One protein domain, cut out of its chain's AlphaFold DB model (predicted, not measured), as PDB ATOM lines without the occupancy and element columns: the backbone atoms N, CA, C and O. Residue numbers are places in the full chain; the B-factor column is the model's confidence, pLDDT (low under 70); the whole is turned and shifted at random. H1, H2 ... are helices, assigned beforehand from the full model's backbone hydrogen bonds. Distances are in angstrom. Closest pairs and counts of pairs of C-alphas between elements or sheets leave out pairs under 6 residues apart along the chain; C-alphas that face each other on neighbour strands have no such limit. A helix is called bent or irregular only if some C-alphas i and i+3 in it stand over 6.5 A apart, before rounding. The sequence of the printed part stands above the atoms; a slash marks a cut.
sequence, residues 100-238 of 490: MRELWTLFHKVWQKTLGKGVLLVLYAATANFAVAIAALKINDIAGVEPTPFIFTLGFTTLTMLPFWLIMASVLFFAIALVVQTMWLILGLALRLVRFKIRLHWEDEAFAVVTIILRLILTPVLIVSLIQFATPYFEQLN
ATOM      1  N   MET A 100     -10.752 -32.328   1.326       88.00
ATOM      2  CA  MET A 100     -10.377 -31.104   0.611       88.00
ATOM      3  C   MET A 100      -9.198 -31.347  -0.327       88.00
ATOM      4  O   MET A 100      -9.221 -30.904  -1.473       88.00
ATOM      5  N   ARG A 101      -8.190 -32.117   0.106       87.25
ATOM      6  CA  ARG A 101      -7.079 -32.522  -0.768       87.25
ATOM      7  C   ARG A 101      -7.563 -33.297  -1.999       87.25
ATOM      8  O   ARG A 101      -7.027 -33.111  -3.087       87.25
ATOM      9  N   GLU A 102      -8.556 -34.163  -1.849       84.12
ATOM     10  CA  GLU A 102      -9.113 -34.936  -2.965       84.12
ATOM     11  C   GLU A 102     -10.051 -34.106  -3.841       84.12
ATOM     12  O   GLU A 102      -9.991 -34.181  -5.066       84.12
ATOM     13  N   LEU A 103     -10.883 -33.266  -3.226       86.19
ATOM     14  CA  LEU A 103     -11.700 -32.272  -3.913       86.19
ATOM     15  C   LEU A 103     -10.825 -31.331  -4.735       86.19
ATOM     16  O   LEU A 103     -11.206 -30.987  -5.845       86.19
ATOM     17  N   TRP A 104      -9.632 -30.979  -4.256       88.25
ATOM     18  CA  TRP A 104      -8.671 -30.176  -5.003       88.25
ATOM     19  C   TRP A 104      -8.190 -30.880  -6.282       88.25
ATOM     20  O   TRP A 104      -8.162 -30.277  -7.360       88.25
ATOM     21  N   THR A 105      -7.866 -32.176  -6.217       83.94
ATOM     22  CA  THR A 105      -7.460 -32.926  -7.419       83.94
ATOM     23  C   THR A 105      -8.628 -33.134  -8.384       83.94
ATOM     24  O   THR A 105      -8.443 -33.064  -9.604       83.94
ATOM     25  N   LEU A 106      -9.843 -33.338  -7.867       83.19
ATOM     26  CA  LEU A 106     -11.070 -33.386  -8.664       83.19
ATOM     27  C   LEU A 106     -11.374 -32.039  -9.314       83.19
ATOM     28  O   LEU A 106     -11.648 -31.999 -10.511       83.19
ATOM     29  N   PHE A 107     -11.257 -30.946  -8.566       87.12
ATOM     30  CA  PHE A 107     -11.449 -29.590  -9.055       87.12
ATOM     31  C   PHE A 107     -10.505 -29.308 -10.217       87.12
ATOM     32  O   PHE A 107     -10.964 -28.899 -11.279       87.12
ATOM     33  N   HIS A 108      -9.214 -29.628 -10.092       89.38
ATOM     34  CA  HIS A 108      -8.286 -29.505 -11.214       89.38
ATOM     35  C   HIS A 108      -8.713 -30.343 -12.423       89.38
ATOM     36  O   HIS A 108      -8.689 -29.845 -13.547       89.38
ATOM     37  N   LYS A 109      -9.149 -31.594 -12.232       86.38
ATOM     38  CA  LYS A 109      -9.633 -32.430 -13.345       86.38
ATOM     39  C   LYS A 109     -10.863 -31.826 -14.024       86.38
ATOM     40  O   LYS A 109     -10.917 -31.830 -15.250       86.38
ATOM     41  N   VAL A 110     -11.815 -31.300 -13.253       87.00
ATOM     42  CA  VAL A 110     -13.021 -30.626 -13.756       87.00
ATOM     43  C   VAL A 110     -12.642 -29.340 -14.488       87.00
ATOM     44  O   VAL A 110     -13.037 -29.157 -15.637       87.00
ATOM     45  N   TRP A 111     -11.800 -28.503 -13.883       89.50
ATOM     46  CA  TRP A 111     -11.317 -27.240 -14.442       89.50
ATOM     47  C   TRP A 111     -10.584 -27.416 -15.771       89.50
ATOM     48  O   TRP A 111     -10.682 -26.572 -16.657       89.50
ATOM     49  N   GLN A 112      -9.843 -28.510 -15.957       91.56
ATOM     50  CA  GLN A 112      -9.150 -28.762 -17.222       91.56
ATOM     51  C   GLN A 112     -10.106 -29.162 -18.359       91.56
ATOM     52  O   GLN A 112      -9.753 -29.035 -19.532       91.56
ATOM     53  N   LYS A 113     -11.326 -29.623 -18.055       93.25
ATOM     54  CA  LYS A 113     -12.336 -29.944 -19.074       93.25
ATOM     55  C   LYS A 113     -13.071 -28.679 -19.514       93.25
ATOM     56  O   LYS A 113     -13.459 -27.854 -18.694       93.25
ATOM     57  N   THR A 114     -13.349 -28.568 -20.811       93.75
ATOM     58  CA  THR A 114     -14.146 -27.466 -21.382       93.75
ATOM     59  C   THR A 114     -15.540 -27.383 -20.758       93.75
ATOM     60  O   THR A 114     -15.987 -26.295 -20.412       93.75
ATOM     61  N   LEU A 115     -16.183 -28.535 -20.533       92.25
ATOM     62  CA  LEU A 115     -17.484 -28.617 -19.866       92.25
ATOM     63  C   LEU A 115     -17.422 -28.120 -18.414       92.25
ATOM     64  O   LEU A 115     -18.305 -27.388 -17.987       92.25
ATOM     65  N   GLY A 116     -16.361 -28.458 -17.674       88.75
ATOM     66  CA  GLY A 116     -16.197 -28.013 -16.287       88.75
ATOM     67  C   GLY A 116     -15.989 -26.504 -16.172       88.75
ATOM     68  O   GLY A 116     -16.618 -25.872 -15.328       88.75
ATOM     69  N   LYS A 117     -15.195 -25.905 -17.071       91.62
ATOM     70  CA  LYS A 117     -15.060 -24.439 -17.157       91.62
ATOM     71  C   LYS A 117     -16.400 -23.761 -17.434       91.62
ATOM     72  O   LYS A 117     -16.714 -22.770 -16.789       91.62
ATOM     73  N   GLY A 118     -17.192 -24.309 -18.359       94.50
ATOM     74  CA  GLY A 118     -18.523 -23.786 -18.671       94.50
ATOM     75  C   GLY A 118     -19.459 -23.811 -17.461       94.50
ATOM     76  O   GLY A 118     -20.052 -22.791 -17.130       94.50
ATOM     77  N   VAL A 119     -19.534 -24.944 -16.756       90.50
ATOM     78  CA  VAL A 119     -20.365 -25.081 -15.547       90.50
ATOM     79  C   VAL A 119     -19.937 -24.097 -14.456       90.50
ATOM     80  O   VAL A 119     -20.792 -23.443 -13.866       90.50
ATOM     81  N   LEU A 120     -18.630 -23.947 -14.212       89.44
ATOM     82  CA  LEU A 120     -18.127 -22.995 -13.218       89.44
ATOM     83  C   LEU A 120     -18.439 -21.544 -13.599       89.44
ATOM     84  O   LEU A 120     -18.859 -20.777 -12.741       89.44
ATOM     85  N   LEU A 121     -18.301 -21.171 -14.876       91.38
ATOM     86  CA  LEU A 121     -18.669 -19.831 -15.342       91.38
ATOM     87  C   LEU A 121     -20.158 -19.542 -15.141       91.38
ATOM     88  O   LEU A 121     -20.499 -18.474 -14.642       91.38
ATOM     89  N   VAL A 122     -21.038 -20.490 -15.479       93.38
ATOM     90  CA  VAL A 122     -22.485 -20.341 -15.260       93.38
ATOM     91  C   VAL A 122     -22.800 -20.202 -13.770       93.38
ATOM     92  O   VAL A 122     -23.583 -19.332 -13.397       93.38
ATOM     93  N   LEU A 123     -22.167 -21.004 -12.911       89.25
ATOM     94  CA  LEU A 123     -22.365 -20.945 -11.462       89.25
ATOM     95  C   LEU A 123     -21.922 -19.599 -10.870       89.25
ATOM     96  O   LEU A 123     -22.662 -18.999 -10.090       89.25
ATOM     97  N   TYR A 124     -20.753 -19.086 -11.261       90.44
ATOM     98  CA  TYR A 124     -20.281 -17.784 -10.782       90.44
ATOM     99  C   TYR A 124     -21.085 -16.614 -11.361       90.44
ATOM    100  O   TYR A 124     -21.344 -15.653 -10.641       90.44
ATOM    101  N   ALA A 125     -21.547 -16.703 -12.611       93.81
ATOM    102  CA  ALA A 125     -22.458 -15.714 -13.186       93.81
ATOM    103  C   ALA A 125     -23.806 -15.693 -12.443       93.81
ATOM    104  O   ALA A 125     -24.300 -14.624 -12.093       93.81
ATOM    105  N   ALA A 126     -24.365 -16.867 -12.132       93.56
ATOM    106  CA  ALA A 126     -25.568 -16.979 -11.311       93.56
ATOM    107  C   ALA A 126     -25.351 -16.389  -9.909       93.56
ATOM    108  O   ALA A 126     -26.197 -15.642  -9.428       93.56
ATOM    109  N   THR A 127     -24.194 -16.653  -9.293       92.50
ATOM    110  CA  THR A 127     -23.821 -16.093  -7.981       92.50
ATOM    111  C   THR A 127     -23.734 -14.566  -8.022       92.50
ATOM    112  O   THR A 127     -24.238 -13.905  -7.121       92.50
ATOM    113  N   ALA A 128     -23.141 -13.989  -9.071       92.25
ATOM    114  CA  ALA A 128     -23.061 -12.539  -9.232       92.25
ATOM    115  C   ALA A 128     -24.450 -11.902  -9.393       92.25
ATOM    116  O   ALA A 128     -24.758 -10.923  -8.718       92.25
ATOM    117  N   ASN A 129     -25.314 -12.491 -10.226       94.38
ATOM    118  CA  ASN A 129     -26.692 -12.020 -10.394       94.38
ATOM    119  C   ASN A 129     -27.497 -12.139  -9.093       94.38
ATOM    120  O   ASN A 129     -28.278 -11.249  -8.762       94.38
ATOM    121  N   PHE A 130     -27.277 -13.211  -8.331       91.56
ATOM    122  CA  PHE A 130     -27.898 -13.388  -7.025       91.56
ATOM    123  C   PHE A 130     -27.426 -12.333  -6.019       91.56
ATOM    124  O   PHE A 130     -28.250 -11.734  -5.334       91.56
ATOM    125  N   ALA A 131     -26.123 -12.037  -5.982       92.00
ATOM    126  CA  ALA A 131     -25.567 -10.991  -5.129       92.00
ATOM    127  C   ALA A 131     -26.171  -9.610  -5.439       92.00
ATOM    128  O   ALA A 131     -26.515  -8.880  -4.511       92.00
ATOM    129  N   VAL A 132     -26.357  -9.275  -6.723       93.81
ATOM    130  CA  VAL A 132     -27.028  -8.032  -7.145       93.81
ATOM    131  C   VAL A 132     -28.479  -7.995  -6.659       93.81
ATOM    132  O   VAL A 132     -28.918  -6.982  -6.119       93.81
ATOM    133  N   ALA A 133     -29.221  -9.095  -6.813       92.81
ATOM    134  CA  ALA A 133     -30.616  -9.168  -6.383       92.81
ATOM    135  C   ALA A 133     -30.767  -8.995  -4.863       92.81
ATOM    136  O   ALA A 133     -31.615  -8.228  -4.412       92.81
ATOM    137  N   ILE A 134     -29.922  -9.651  -4.061       89.94
ATOM    138  CA  ILE A 134     -29.972  -9.502  -2.600       89.94
ATOM    139  C   ILE A 134     -29.514  -8.104  -2.161       89.94
ATOM    140  O   ILE A 134     -30.119  -7.527  -1.261       89.94
ATOM    141  N   ALA A 135     -28.507  -7.514  -2.813       92.00
ATOM    142  CA  ALA A 135     -28.106  -6.134  -2.540       92.00
ATOM    143  C   ALA A 135     -29.255  -5.142  -2.799       92.00
ATOM    144  O   ALA A 135     -29.483  -4.241  -1.994       92.00
ATOM    145  N   ALA A 136     -30.013  -5.339  -3.881       92.00
ATOM    146  CA  ALA A 136     -31.200  -4.549  -4.193       92.00
ATOM    147  C   ALA A 136     -32.278  -4.680  -3.101       92.00
ATOM    148  O   ALA A 136     -32.783  -3.669  -2.611       92.00
ATOM    149  N   LEU A 137     -32.578  -5.911  -2.665       90.38
ATOM    150  CA  LEU A 137     -33.507  -6.151  -1.555       90.38
ATOM    151  C   LEU A 137     -33.048  -5.457  -0.273       90.38
ATOM    152  O   LEU A 137     -33.864  -4.863   0.426       90.38
ATOM    153  N   LYS A 138     -31.743  -5.481   0.009       89.06
ATOM    154  CA  LYS A 138     -31.208  -4.866   1.220       89.06
ATOM    155  C   LYS A 138     -31.335  -3.345   1.222       89.06
ATOM    156  O   LYS A 138     -31.638  -2.750   2.249       89.06
ATOM    157  N   ILE A 139     -31.136  -2.711   0.070       92.00
ATOM    158  CA  ILE A 139     -31.324  -1.263  -0.074       92.00
ATOM    159  C   ILE A 139     -32.801  -0.892   0.072       92.00
ATOM    160  O   ILE A 139     -33.099   0.094   0.740       92.00
ATOM    161  N   ASN A 140     -33.713  -1.683  -0.504       92.00
ATOM    162  CA  ASN A 140     -35.154  -1.463  -0.369       92.00
ATOM    163  C   ASN A 140     -35.609  -1.519   1.095       92.00
ATOM    164  O   ASN A 140     -36.376  -0.671   1.529       92.00
ATOM    165  N   ASP A 141     -35.090  -2.475   1.864       89.12
ATOM    166  CA  ASP A 141     -35.373  -2.610   3.296       89.12
ATOM    167  C   ASP A 141     -34.900  -1.386   4.106       89.12
ATOM    168  O   ASP A 141     -35.616  -0.880   4.966       89.12
ATOM    169  N   ILE A 142     -33.725  -0.838   3.776       89.88
ATOM    170  CA  ILE A 142     -33.159   0.336   4.463       89.88
ATOM    171  C   ILE A 142     -33.875   1.635   4.063       89.88
ATOM    172  O   ILE A 142     -34.176   2.469   4.917       89.88
ATOM    173  N   ALA A 143     -34.099   1.843   2.764       90.31
ATOM    174  CA  ALA A 143     -34.633   3.096   2.232       90.31
ATOM    175  C   ALA A 143     -36.171   3.144   2.207       90.31
ATOM    176  O   ALA A 143     -36.742   4.231   2.100       90.31
ATOM    177  N   GLY A 144     -36.841   1.989   2.273       88.75
ATOM    178  CA  GLY A 144     -38.294   1.849   2.140       88.75
ATOM    179  C   GLY A 144     -38.825   2.103   0.725       88.75
ATOM    180  O   GLY A 144     -40.026   2.320   0.555       88.75
ATOM    181  N   VAL A 145     -37.947   2.139  -0.280       91.44
ATOM    182  CA  VAL A 145     -38.272   2.437  -1.683       91.44
ATOM    183  C   VAL A 145     -37.462   1.567  -2.637       91.44
ATOM    184  O   VAL A 145     -36.378   1.091  -2.298       91.44
ATOM    185  N   GLU A 146     -37.963   1.416  -3.865       91.12
ATOM    186  CA  GLU A 146     -37.287   0.651  -4.912       91.12
ATOM    187  C   GLU A 146     -35.830   1.125  -5.106       91.12
ATOM    188  O   GLU A 146     -35.584   2.331  -5.151       91.12
ATOM    189  N   PRO A 147     -34.849   0.208  -5.240       91.88
ATOM    190  CA  PRO A 147     -33.429   0.548  -5.245       91.88
ATOM    191  C   PRO A 147     -32.914   1.097  -6.591       91.88
ATOM    192  O   PRO A 147     -31.755   1.497  -6.690       91.88
ATOM    193  N   THR A 148     -33.758   1.126  -7.626       90.06
ATOM    194  CA  THR A 148     -33.435   1.563  -8.994       90.06
ATOM    195  C   THR A 148     -32.755   2.941  -9.107       90.06
ATOM    196  O   THR A 148     -31.807   3.046  -9.890       90.06
ATOM    197  N   PRO A 149     -33.131   3.990  -8.341       90.62
ATOM    198  CA  PRO A 149     -32.443   5.277  -8.403       90.62
ATOM    199  C   PRO A 149     -31.074   5.280  -7.695       90.62
ATOM    200  O   PRO A 149     -30.288   6.191  -7.934       90.62
ATOM    201  N   PHE A 150     -30.740   4.276  -6.872       93.75
ATOM    202  CA  PHE A 150     -29.484   4.229  -6.107       93.75
ATOM    203  C   PHE A 150     -28.411   3.378  -6.797       93.75
ATOM    204  O   PHE A 150     -27.962   2.350  -6.278       93.75
ATOM    205  N   ILE A 151     -27.985   3.789  -7.990       92.06
ATOM    206  CA  ILE A 151     -27.044   3.014  -8.814       92.06
ATOM    207  C   ILE A 151     -25.679   2.854  -8.117       92.06
ATOM    208  O   ILE A 151     -25.077   1.775  -8.181       92.06
ATOM    209  N   PHE A 152     -25.183   3.884  -7.421       94.50
ATOM    210  CA  PHE A 152     -23.897   3.809  -6.721       94.50
ATOM    211  C   PHE A 152     -23.999   2.958  -5.460       94.50
ATOM    212  O   PHE A 152     -23.111   2.145  -5.200       94.50
ATOM    213  N   THR A 153     -25.091   3.095  -4.706       95.19
ATOM    214  CA  THR A 153     -25.327   2.274  -3.508       95.19
ATOM    215  C   THR A 153     -25.501   0.805  -3.873       95.19
ATOM    216  O   THR A 153     -24.955  -0.059  -3.185       95.19
ATOM    217  N   LEU A 154     -26.194   0.503  -4.976       94.50
ATOM    218  CA  LEU A 154     -26.353  -0.860  -5.479       94.50
ATOM    219  C   LEU A 154     -24.996  -1.484  -5.815       94.50
ATOM    220  O   LEU A 154     -24.700  -2.596  -5.370       94.50
ATOM    221  N   GLY A 155     -24.135  -0.756  -6.531       94.19
ATOM    222  CA  GLY A 155     -22.776  -1.204  -6.838       94.19
ATOM    223  C   GLY A 155     -21.916  -1.401  -5.585       94.19
ATOM    224  O   GLY A 155     -21.275  -2.442  -5.434       94.19
ATOM    225  N   PHE A 156     -21.942  -0.435  -4.664       94.75
ATOM    226  CA  PHE A 156     -21.204  -0.483  -3.401       94.75
ATOM    227  C   PHE A 156     -21.629  -1.670  -2.522       94.75
ATOM    228  O   PHE A 156     -20.784  -2.441  -2.058       94.75
ATOM    229  N   THR A 157     -22.935  -1.855  -2.337       93.06
ATOM    230  CA  THR A 157     -23.502  -2.936  -1.518       93.06
ATOM    231  C   THR A 157     -23.180  -4.293  -2.131       93.06
ATOM    232  O   THR A 157     -22.700  -5.187  -1.435       93.06
ATOM    233  N   THR A 158     -23.340  -4.428  -3.452       93.94
ATOM    234  CA  THR A 158     -23.001  -5.667  -4.166       93.94
ATOM    235  C   THR A 158     -21.524  -6.011  -3.993       93.94
ATOM    236  O   THR A 158     -21.208  -7.139  -3.629       93.94
ATOM    237  N   LEU A 159     -20.611  -5.054  -4.201       93.56
ATOM    238  CA  LEU A 159     -19.168  -5.270  -4.050       93.56
ATOM    239  C   LEU A 159     -18.801  -5.679  -2.620       93.56
ATOM    240  O   LEU A 159     -17.983  -6.577  -2.434       93.56
ATOM    241  N   THR A 160     -19.431  -5.055  -1.625       91.19
ATOM    242  CA  THR A 160     -19.202  -5.348  -0.204       91.19
ATOM    243  C   THR A 160     -19.679  -6.753   0.170       91.19
ATOM    244  O   THR A 160     -18.988  -7.465   0.897       91.19
ATOM    245  N   MET A 161     -20.817  -7.198  -0.369       87.31
ATOM    246  CA  MET A 161     -21.368  -8.533  -0.109       87.31
ATOM    247  C   MET A 161     -20.754  -9.642  -0.983       87.31
ATOM    248  O   MET A 161     -20.853 -10.823  -0.650       87.31
ATOM    249  N   LEU A 162     -20.118  -9.314  -2.109       90.06
ATOM    250  CA  LEU A 162     -19.624 -10.294  -3.085       90.06
ATOM    251  C   LEU A 162     -18.646 -11.336  -2.502       90.06
ATOM    252  O   LEU A 162     -18.817 -12.516  -2.810       90.06
ATOM    253  N   PRO A 163     -17.661 -10.989  -1.646       89.69
ATOM    254  CA  PRO A 163     -16.764 -11.978  -1.043       89.69
ATOM    255  C   PRO A 163     -17.511 -13.042  -0.231       89.69
ATOM    256  O   PRO A 163     -17.199 -14.228  -0.328       89.69
ATOM    257  N   PHE A 164     -18.533 -12.626   0.518       86.94
ATOM    258  CA  PHE A 164     -19.414 -13.524   1.260       86.94
ATOM    259  C   PHE A 164     -20.159 -14.469   0.306       86.94
ATOM    260  O   PHE A 164     -20.128 -15.690   0.486       86.94
ATOM    261  N   TRP A 165     -20.738 -13.932  -0.772       88.06
ATOM    262  CA  TRP A 165     -21.460 -14.725  -1.770       88.06
ATOM    263  C   TRP A 165     -20.575 -15.743  -2.492       88.06
ATOM    264  O   TRP A 165     -21.007 -16.869  -2.741       88.06
ATOM    265  N   LEU A 166     -19.321 -15.390  -2.786       89.44
ATOM    266  CA  LEU A 166     -18.360 -16.313  -3.392       89.44
ATOM    267  C   LEU A 166     -17.998 -17.476  -2.462       89.44
ATOM    268  O   LEU A 166     -17.862 -18.610  -2.933       89.44
ATOM    269  N   ILE A 167     -17.848 -17.216  -1.160       87.00
ATOM    270  CA  ILE A 167     -17.596 -18.266  -0.163       87.00
ATOM    271  C   ILE A 167     -18.803 -19.203  -0.097       87.00
ATOM    272  O   ILE A 167     -18.633 -20.415  -0.233       87.00
ATOM    273  N   MET A 168     -20.017 -18.653   0.006       85.62
ATOM    274  CA  MET A 168     -21.254 -19.438   0.045       85.62
ATOM    275  C   MET A 168     -21.434 -20.307  -1.203       85.62
ATOM    276  O   MET A 168     -21.696 -21.507  -1.094       85.62
ATOM    277  N   ALA A 169     -21.216 -19.743  -2.391       88.62
ATOM    278  CA  ALA A 169     -21.275 -20.495  -3.641       88.62
ATOM    279  C   ALA A 169     -20.222 -21.616  -3.702       88.62
ATOM    280  O   ALA A 169     -20.504 -22.707  -4.199       88.62
ATOM    281  N   SER A 170     -19.022 -21.379  -3.159       87.56
ATOM    282  CA  SER A 170     -17.951 -22.383  -3.106       87.56
ATOM    283  C   SER A 170     -18.290 -23.530  -2.151       87.56
ATOM    284  O   SER A 170     -18.115 -24.694  -2.512       87.56
ATOM    285  N   VAL A 171     -18.827 -23.225  -0.964       86.25
ATOM    286  CA  VAL A 171     -19.302 -24.233   0.000       86.25
ATOM    287  C   VAL A 171     -20.413 -25.080  -0.616       86.25
ATOM    288  O   VAL A 171     -20.340 -26.307  -0.566       86.25
ATOM    289  N   LEU A 172     -21.394 -24.450  -1.272       86.56
ATOM    290  CA  LEU A 172     -22.479 -25.157  -1.955       86.56
ATOM    291  C   LEU A 172     -21.955 -26.059  -3.083       86.56
ATOM    292  O   LEU A 172     -22.345 -27.223  -3.180       86.56
ATOM    293  N   PHE A 173     -21.038 -25.553  -3.912       86.94
ATOM    294  CA  PHE A 173     -20.415 -26.335  -4.978       86.94
ATOM    295  C   PHE A 173     -19.677 -27.561  -4.426       86.94
ATOM    296  O   PHE A 173     -19.862 -28.671  -4.932       86.94
ATOM    297  N   PHE A 174     -18.876 -27.392  -3.370       85.50
ATOM    298  CA  PHE A 174     -18.169 -28.505  -2.741       85.50
ATOM    299  C   PHE A 174     -19.117 -29.490  -2.050       85.50
ATOM    300  O   PHE A 174     -18.899 -30.695  -2.161       85.50
ATOM    301  N   ALA A 175     -20.199 -29.025  -1.421       87.38
ATOM    302  CA  ALA A 175     -21.225 -29.893  -0.846       87.38
ATOM    303  C   ALA A 175     -21.891 -30.770  -1.921       87.38
ATOM    304  O   ALA A 175     -21.980 -31.989  -1.766       87.38
ATOM    305  N   ILE A 176     -22.276 -30.185  -3.061       88.31
ATOM    306  CA  ILE A 176     -22.827 -30.937  -4.198       88.31
ATOM    307  C   ILE A 176     -21.784 -31.916  -4.751       88.31
ATOM    308  O   ILE A 176     -22.101 -33.079  -5.010       88.31
ATOM    309  N   ALA A 177     -20.529 -31.483  -4.900       87.50
ATOM    310  CA  ALA A 177     -19.446 -32.340  -5.373       87.50
ATOM    311  C   ALA A 177     -19.214 -33.544  -4.447       87.50
ATOM    312  O   ALA A 177     -19.036 -34.655  -4.942       87.50
ATOM    313  N   LEU A 178     -19.288 -33.355  -3.126       88.12
ATOM    314  CA  LEU A 178     -19.204 -34.430  -2.134       88.12
ATOM    315  C   LEU A 178     -20.356 -35.428  -2.261       88.12
ATOM    316  O   LEU A 178     -20.127 -36.639  -2.214       88.12
ATOM    317  N   VAL A 179     -21.584 -34.946  -2.472       89.69
ATOM    318  CA  VAL A 179     -22.752 -35.812  -2.694       89.69
ATOM    319  C   VAL A 179     -22.577 -36.621  -3.980       89.69
ATOM    320  O   VAL A 179     -22.709 -37.844  -3.959       89.69
ATOM    321  N   VAL A 180     -22.204 -35.975  -5.089       89.38
ATOM    322  CA  VAL A 180     -21.961 -36.648  -6.377       89.38
ATOM    323  C   VAL A 180     -20.815 -37.657  -6.266       89.38
ATOM    324  O   VAL A 180     -20.937 -38.784  -6.750       89.38
ATOM    325  N   GLN A 181     -19.722 -37.292  -5.595       85.31
ATOM    326  CA  GLN A 181     -18.588 -38.177  -5.336       85.31
ATOM    327  C   GLN A 181     -19.019 -39.398  -4.516       85.31
ATOM    328  O   GLN A 181     -18.656 -40.524  -4.857       85.31
ATOM    329  N   THR A 182     -19.829 -39.199  -3.478       87.31
ATOM    330  CA  THR A 182     -20.366 -40.289  -2.652       87.31
ATOM    331  C   THR A 182     -21.265 -41.208  -3.471       87.31
ATOM    332  O   THR A 182     -21.085 -42.426  -3.442       87.31
ATOM    333  N   MET A 183     -22.166 -40.645  -4.282       87.75
ATOM    334  CA  MET A 183     -23.032 -41.421  -5.174       87.75
ATOM    335  C   MET A 183     -22.222 -42.238  -6.187       87.75
ATOM    336  O   MET A 183     -22.504 -43.418  -6.398       87.75
ATOM    337  N   TRP A 184     -21.165 -41.657  -6.759       86.44
ATOM    338  CA  TRP A 184     -20.265 -42.363  -7.670       86.44
ATOM    339  C   TRP A 184     -19.541 -43.532  -6.988       86.44
ATOM    340  O   TRP A 184     -19.415 -44.611  -7.571       86.44
ATOM    341  N   LEU A 185     -19.089 -43.350  -5.743       83.88
ATOM    342  CA  LEU A 185     -18.432 -44.408  -4.970       83.88
ATOM    343  C   LEU A 185     -19.391 -45.555  -4.629       83.88
ATOM    344  O   LEU A 185     -19.012 -46.719  -4.778       83.88
ATOM    345  N   ILE A 186     -20.627 -45.245  -4.226       86.12
ATOM    346  CA  ILE A 186     -21.665 -46.247  -3.942       86.12
ATOM    347  C   ILE A 186     -21.999 -47.039  -5.209       86.12
ATOM    348  O   ILE A 186     -21.997 -48.271  -5.181       86.12
ATOM    349  N   LEU A 187     -22.223 -46.353  -6.337       86.12
ATOM    350  CA  LEU A 187     -22.477 -46.995  -7.628       86.12
ATOM    351  C   LEU A 187     -21.313 -47.904  -8.030       86.12
ATOM    352  O   LEU A 187     -21.513 -49.043  -8.453       86.12
ATOM    353  N   GLY A 188     -20.087 -47.425  -7.842       81.81
ATOM    354  CA  GLY A 188     -18.889 -48.220  -8.029       81.81
ATOM    355  C   GLY A 188     -18.892 -49.504  -7.193       81.81
ATOM    356  O   GLY A 188     -18.679 -50.603  -7.717       81.81
ATOM    357  N   LEU A 189     -19.145 -49.382  -5.889       81.62
ATOM    358  CA  LEU A 189     -19.174 -50.519  -4.975       81.62
ATOM    359  C   LEU A 189     -20.261 -51.531  -5.373       81.62
ATOM    360  O   LEU A 189     -19.989 -52.734  -5.404       81.62
ATOM    361  N   ALA A 190     -21.445 -51.050  -5.760       83.75
ATOM    362  CA  ALA A 190     -22.544 -51.877  -6.252       83.75
ATOM    363  C   ALA A 190     -22.160 -52.642  -7.531       83.75
ATOM    364  O   ALA A 190     -22.372 -53.851  -7.621       83.75
ATOM    365  N   LEU A 191     -21.511 -51.987  -8.497       82.12
ATOM    366  CA  LEU A 191     -21.053 -52.640  -9.730       82.12
ATOM    367  C   LEU A 191     -19.981 -53.709  -9.462       82.12
ATOM    368  O   LEU A 191     -19.973 -54.761 -10.109       82.12
ATOM    369  N   ARG A 192     -19.112 -53.487  -8.466       76.75
ATOM    370  CA  ARG A 192     -18.134 -54.492  -8.026       76.75
ATOM    371  C   ARG A 192     -18.805 -55.692  -7.354       76.75
ATOM    372  O   ARG A 192     -18.341 -56.816  -7.554       76.75
ATOM    373  N   LEU A 193     -19.889 -55.476  -6.605       80.62
ATOM    374  CA  LEU A 193     -20.693 -56.553  -6.014       80.62
ATOM    375  C   LEU A 193     -21.304 -57.456  -7.101       80.62
ATOM    376  O   LEU A 193     -21.321 -58.674  -6.953       80.62
ATOM    377  N   VAL A 194     -21.672 -56.878  -8.248       85.06
ATOM    378  CA  VAL A 194     -22.154 -57.593  -9.449       85.06
ATOM    379  C   VAL A 194     -20.999 -58.211 -10.272       85.06
ATOM    380  O   VAL A 194     -21.183 -58.689 -11.387       85.06
ATOM    381  N   ARG A 195     -19.780 -58.292  -9.711       78.81
ATOM    382  CA  ARG A 195     -18.594 -58.940 -10.310       78.81
ATOM    383  C   ARG A 195     -18.018 -58.251 -11.554       78.81
ATOM    384  O   ARG A 195     -17.076 -58.783 -12.149       78.81
ATOM    385  N   PHE A 196     -18.483 -57.054 -11.911       76.69
ATOM    386  CA  PHE A 196     -17.818 -56.235 -12.921       76.69
ATOM    387  C   PHE A 196     -16.536 -55.631 -12.330       76.69
ATOM    388  O   PHE A 196     -16.553 -54.913 -11.329       76.69
ATOM    389  N   LYS A 197     -15.387 -55.943 -12.940       61.69
ATOM    390  CA  LYS A 197     -14.081 -55.405 -12.530       61.69
ATOM    391  C   LYS A 197     -13.917 -53.975 -13.050       61.69
ATOM    392  O   LYS A 197     -13.308 -53.763 -14.093       61.69
ATOM    393  N   ILE A 198     -14.446 -53.004 -12.316       63.66
ATOM    394  CA  ILE A 198     -14.216 -51.576 -12.566       63.66
ATOM    395  C   ILE A 198     -13.110 -51.087 -11.624       63.66
ATOM    396  O   ILE A 198     -13.083 -51.450 -10.445       63.66
ATOM    397  N   ARG A 199     -12.175 -50.277 -12.138       58.22
ATOM    398  CA  ARG A 199     -11.183 -49.590 -11.296       58.22
ATOM    399  C   ARG A 199     -11.902 -48.500 -10.502       58.22
ATOM    400  O   ARG A 199     -12.328 -47.503 -11.067       58.22
ATOM    401  N   LEU A 200     -12.090 -48.757  -9.209       54.50
ATOM    402  CA  LEU A 200     -12.988 -47.993  -8.340       54.50
ATOM    403  C   LEU A 200     -12.355 -46.777  -7.673       54.50
ATOM    404  O   LEU A 200     -13.063 -45.877  -7.233       54.50
ATOM    405  N   HIS A 201     -11.030 -46.769  -7.573       56.88
ATOM    406  CA  HIS A 201     -10.281 -45.709  -6.927       56.88
ATOM    407  C   HIS A 201      -9.204 -45.216  -7.876       56.88
ATOM    408  O   HIS A 201      -8.448 -46.009  -8.434       56.88
ATOM    409  N   TRP A 202      -9.186 -43.907  -8.095       56.88
ATOM    410  CA  TRP A 202      -8.338 -43.270  -9.098       56.88
ATOM    411  C   TRP A 202      -6.959 -42.878  -8.545       56.88
ATOM    412  O   TRP A 202      -6.126 -42.421  -9.319       56.88
ATOM    413  N   GLU A 203      -6.731 -43.039  -7.234       60.28
ATOM    414  CA  GLU A 203      -5.536 -42.528  -6.540       60.28
ATOM    415  C   GLU A 203      -4.841 -43.555  -5.621       60.28
ATOM    416  O   GLU A 203      -3.629 -43.489  -5.456       60.28
ATOM    417  N   ASP A 204      -5.559 -44.557  -5.096       58.62
ATOM    418  CA  ASP A 204      -5.021 -45.492  -4.097       58.62
ATOM    419  C   ASP A 204      -5.003 -46.936  -4.617       58.62
ATOM    420  O   ASP A 204      -6.055 -47.508  -4.910       58.62
ATOM    421  N   GLU A 205      -3.821 -47.561  -4.670       60.66
ATOM    422  CA  GLU A 205      -3.671 -48.967  -5.090       60.66
ATOM    423  C   GLU A 205      -3.592 -49.958  -3.912       60.66
ATOM    424  O   GLU A 205      -4.051 -51.093  -4.037       60.66
ATOM    425  N   ALA A 206      -3.065 -49.550  -2.749       61.03
ATOM    426  CA  ALA A 206      -2.784 -50.469  -1.637       61.03
ATOM    427  C   ALA A 206      -3.992 -50.752  -0.715       61.03
ATOM    428  O   ALA A 206      -4.170 -51.890  -0.285       61.03
ATOM    429  N   PHE A 207      -4.851 -49.754  -0.444       68.94
ATOM    430  CA  PHE A 207      -5.954 -49.856   0.539       68.94
ATOM    431  C   PHE A 207      -7.305 -49.310   0.048       68.94
ATOM    432  O   PHE A 207      -8.155 -48.916   0.844       68.94
ATOM    433  N   ALA A 208      -7.552 -49.355  -1.265       73.12
ATOM    434  CA  ALA A 208      -8.733 -48.760  -1.899       73.12
ATOM    435  C   ALA A 208     -10.080 -49.113  -1.234       73.12
ATOM    436  O   ALA A 208     -10.955 -48.262  -1.127       73.12
ATOM    437  N   VAL A 209     -10.277 -50.360  -0.787       75.50
ATOM    438  CA  VAL A 209     -11.558 -50.792  -0.189       75.50
ATOM    439  C   VAL A 209     -11.782 -50.166   1.188       75.50
ATOM    440  O   VAL A 209     -12.888 -49.715   1.472       75.50
ATOM    441  N   VAL A 210     -10.739 -50.105   2.020       79.75
ATOM    442  CA  VAL A 210     -10.825 -49.522   3.366       79.75
ATOM    443  C   VAL A 210     -11.093 -48.025   3.261       79.75
ATOM    444  O   VAL A 210     -12.011 -47.533   3.910       79.75
ATOM    445  N   THR A 211     -10.387 -47.322   2.371       81.31
ATOM    446  CA  THR A 211     -10.599 -45.887   2.129       81.31
ATOM    447  C   THR A 211     -12.019 -45.585   1.645       81.31
ATOM    448  O   THR A 211     -12.607 -44.586   2.046       81.31
ATOM    449  N   ILE A 212     -12.617 -46.454   0.821       81.44
ATOM    450  CA  ILE A 212     -14.003 -46.279   0.355       81.44
ATOM    451  C   ILE A 212     -15.005 -46.401   1.509       81.44
ATOM    452  O   ILE A 212     -15.899 -45.567   1.618       81.44
ATOM    453  N   ILE A 213     -14.855 -47.411   2.371       84.31
ATOM    454  CA  ILE A 213     -15.741 -47.606   3.532       84.31
ATOM    455  C   ILE A 213     -15.607 -46.430   4.501       84.31
ATOM    456  O   ILE A 213     -16.601 -45.858   4.937       84.31
ATOM    457  N   LEU A 214     -14.366 -46.040   4.780       84.00
ATOM    458  CA  LEU A 214     -14.019 -44.912   5.630       84.00
ATOM    459  C   LEU A 214     -14.674 -43.611   5.146       84.00
ATOM    460  O   LEU A 214     -15.307 -42.914   5.932       84.00
ATOM    461  N   ARG A 215     -14.626 -43.327   3.839       83.88
ATOM    462  CA  ARG A 215     -15.314 -42.165   3.252       83.88
ATOM    463  C   ARG A 215     -16.829 -42.252   3.335       83.88
ATOM    464  O   ARG A 215     -17.463 -41.228   3.567       83.88
ATOM    465  N   LEU A 216     -17.416 -43.435   3.149       87.25
ATOM    466  CA  LEU A 216     -18.868 -43.605   3.232       87.25
ATOM    467  C   LEU A 216     -19.398 -43.242   4.629       87.25
ATOM    468  O   LEU A 216     -20.473 -42.664   4.737       87.25
ATOM    469  N   ILE A 217     -18.620 -43.539   5.675       88.00
ATOM    470  CA  ILE A 217     -18.947 -43.198   7.067       88.00
ATOM    471  C   ILE A 217     -18.656 -41.719   7.362       88.00
ATOM    472  O   ILE A 217     -19.449 -41.056   8.022       88.00
ATOM    473  N   LEU A 218     -17.536 -41.188   6.865       88.31
ATOM    474  CA  LEU A 218     -17.054 -39.853   7.229       88.31
ATOM    475  C   LEU A 218     -17.716 -38.712   6.433       88.31
ATOM    476  O   LEU A 218     -17.804 -37.590   6.923       88.31
ATOM    477  N   THR A 219     -18.203 -38.975   5.216       88.38
ATOM    478  CA  THR A 219     -18.805 -37.933   4.360       88.38
ATOM    479  C   THR A 219     -20.100 -37.342   4.938       88.38
ATOM    480  O   THR A 219     -20.226 -36.121   4.924       88.38
ATOM    481  N   PRO A 220     -21.048 -38.129   5.488       87.19
ATOM    482  CA  PRO A 220     -22.223 -37.576   6.164       87.19
ATOM    483  C   PRO A 220     -21.863 -36.661   7.339       87.19
ATOM    484  O   PRO A 220     -22.426 -35.574   7.449       87.19
ATOM    485  N   VAL A 221     -20.888 -37.061   8.167       87.38
ATOM    486  CA  VAL A 221     -20.384 -36.242   9.284       87.38
ATOM    487  C   VAL A 221     -19.860 -34.912   8.757       87.38
ATOM    488  O   VAL A 221     -20.225 -33.858   9.263       87.38
ATOM    489  N   LEU A 222     -19.082 -34.949   7.673       88.06
ATOM    490  CA  LEU A 222     -18.563 -33.740   7.055       88.06
ATOM    491  C   LEU A 222     -19.664 -32.835   6.483       88.06
ATOM    492  O   LEU A 222     -19.570 -31.620   6.611       88.06
ATOM    493  N   ILE A 223     -20.704 -33.394   5.860       87.06
ATOM    494  CA  ILE A 223     -21.835 -32.598   5.360       87.06
ATOM    495  C   ILE A 223     -22.513 -31.867   6.523       87.06
ATOM    496  O   ILE A 223     -22.778 -30.674   6.405       87.06
ATOM    497  N   VAL A 224     -22.732 -32.542   7.655       85.81
ATOM    498  CA  VAL A 224     -23.277 -31.901   8.860       85.81
ATOM    499  C   VAL A 224     -22.335 -30.803   9.358       85.81
ATOM    500  O   VAL A 224     -22.792 -29.688   9.586       85.81
ATOM    501  N   SER A 225     -21.025 -31.058   9.443       85.56
ATOM    502  CA  SER A 225     -20.043 -30.037   9.840       85.56
ATOM    503  C   SER A 225     -20.014 -28.831   8.890       85.56
ATOM    504  O   SER A 225     -19.890 -27.699   9.346       85.56
ATOM    505  N   LEU A 226     -20.154 -29.046   7.577       84.44
ATOM    506  CA  LEU A 226     -20.229 -27.967   6.586       84.44
ATOM    507  C   LEU A 226     -21.519 -27.156   6.717       84.44
ATOM    508  O   LEU A 226     -21.473 -25.937   6.583       84.44
ATOM    509  N   ILE A 227     -22.652 -27.810   6.986       82.62
ATOM    510  CA  ILE A 227     -23.923 -27.119   7.235       82.62
ATOM    511  C   ILE A 227     -23.806 -26.272   8.499       82.62
ATOM    512  O   ILE A 227     -24.138 -25.096   8.440       82.62
ATOM    513  N   GLN A 228     -23.268 -26.826   9.590       83.38
ATOM    514  CA  GLN A 228     -23.006 -26.091  10.833       83.38
ATOM    515  C   GLN A 228     -22.123 -24.867  10.577       83.38
ATOM    516  O   GLN A 228     -22.477 -23.761  10.969       83.38
ATOM    517  N   PHE A 229     -21.036 -25.018   9.816       80.94
ATOM    518  CA  PHE A 229     -20.195 -23.886   9.425       80.94
ATOM    519  C   PHE A 229     -20.942 -22.850   8.566       80.94
ATOM    520  O   PHE A 229     -20.668 -21.659   8.666       80.94
ATOM    521  N   ALA A 230     -21.892 -23.282   7.732       81.62
ATOM    522  CA  ALA A 230     -22.703 -22.403   6.895       81.62
ATOM    523  C   ALA A 230     -23.871 -21.732   7.648       81.62
ATOM    524  O   ALA A 230     -24.386 -20.724   7.166       81.62
ATOM    525  N   THR A 231     -24.289 -22.236   8.816       81.50
ATOM    526  CA  THR A 231     -25.416 -21.673   9.593       81.50
ATOM    527  C   THR A 231     -25.325 -20.169   9.870       81.50
ATOM    528  O   THR A 231     -26.283 -19.488   9.505       81.50
ATOM    529  N   PRO A 232     -24.207 -19.589  10.366       78.94
ATOM    530  CA  PRO A 232     -24.146 -18.145  10.622       78.94
ATOM    531  C   PRO A 232     -24.300 -17.312   9.342       78.94
ATOM    532  O   PRO A 232     -24.714 -16.156   9.377       78.94
ATOM    533  N   TYR A 233     -23.982 -17.894   8.185       75.12
ATOM    534  CA  TYR A 233     -24.173 -17.246   6.893       75.12
ATOM    535  C   TYR A 233     -25.646 -17.281   6.466       75.12
ATOM    536  O   TYR A 233     -26.130 -16.320   5.878       75.12
ATOM    537  N   PHE A 234     -26.380 -18.356   6.774       72.81
ATOM    538  CA  PHE A 234     -27.826 -18.424   6.537       72.81
ATOM    539  C   PHE A 234     -28.612 -17.500   7.467       72.81
ATOM    540  O   PHE A 234     -29.590 -16.901   7.033       72.81
ATOM    541  N   GLU A 235     -28.167 -17.331   8.709       71.44
ATOM    542  CA  GLU A 235     -28.764 -16.368   9.638       71.44
ATOM    543  C   GLU A 235     -28.611 -14.930   9.144       71.44
ATOM    544  O   GLU A 235     -29.562 -14.159   9.221       71.44
ATOM    545  N   GLN A 236     -27.478 -14.586   8.522       65.44
ATOM    546  CA  GLN A 236     -27.331 -13.291   7.848       65.44
ATOM    547  C   GLN A 236     -28.345 -13.107   6.713       65.44
ATOM    548  O   GLN A 236     -28.780 -11.990   6.482       65.44
ATOM    549  N   LEU A 237     -28.768 -14.181   6.037       63.56
ATOM    550  CA  LEU A 237     -29.808 -14.116   5.003       63.56
ATOM    551  C   LEU A 237     -31.222 -13.969   5.565       63.56
ATOM    552  O   LEU A 237     -32.124 -13.560   4.830       63.56
ATOM    553  N   ASN A 238     -31.427 -14.249   6.852       60.62
ATOM    554  CA  ASN A 238     -32.671 -13.957   7.555       60.62
ATOM    555  C   ASN A 238     -32.734 -12.464   7.918       60.62
ATOM    556  O   ASN A 238     -32.968 -12.105   9.067       60.62
TER     557      ASN A 238
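What this domain is: This is residues 100 to 238 of the 490 residues of an uncharacterized protein of Alteromonadaceae bacterium M269 (UniProt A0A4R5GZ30). A long bent helix, H3, runs along most of an elongated model; H4 folds back beside its longer arm H3b in a helical hairpin, while H2 crosses H3 near the bend. H1 makes a corner with H2 and stands across H3b, the three outlining a triangle. The printed part has 139 residues with four named helices, H1 to H4 in order, and no named strand: all helix. It is loose, with a radius of gyration of the C-alphas of 20.2 A, and spans 65 by 33 by 24 A, only just elongated.

Where its parts are: Find C-alpha 100 at (-10.377, -31.104, 0.611); from there H1 runs to residue 112. H2, residues 114 to 143, covers 43.7 A. H3, residues 151 to 193, is one helix by its hydrogen bonds but bent, with C-alphas 160 and 163 7.1 A apart; its arms are H3a, residues 151 to 160, 14.3 A, and H3b, residues 163 to 193, 45.0 A. H4, residues 208 to 237, is irregular, with a kink of 41 degrees near residue 231, and ends at C-alpha 237, (-29.808, -14.116, 5.003).

How they stand to each other: H1 and H2 touch only at the corner, only just, with 3 pairs of C-alphas within 8 A, the closest those of Val 110 and Gly 116, 4.8 A. Look at Leu 103 and Phe 174: their C-alphas, 7.6 A apart, are the closest of H1 and H3b, close but not clearly touching. H2 touches H3a with residues 131 to 139 alone, closest at the C-alphas of Ala 135 and Thr 158, 5.4 A, at a steep tilt of 60 degrees, opposite ways. H3b and H4 form a hairpin at a shallow tilt of 25 degrees, the C-alphas of Ala 175 and Ile 223 closest at 6.8 A. H2 and H4 are apart. Every O i to N i+4 pair is within hydrogen-bond range in H1, H2, H3a and H3b; in H4, 22 of 26 are.

The domain as a whole: The C-alphas of Pro 149 and Arg 195 are the two farthest apart, 65.7 A. The printed part has no cut. The link from H3 to H4, residues 194 to 207, is long. Residues 197 to 207 and 236 to 238 have pLDDT under 70.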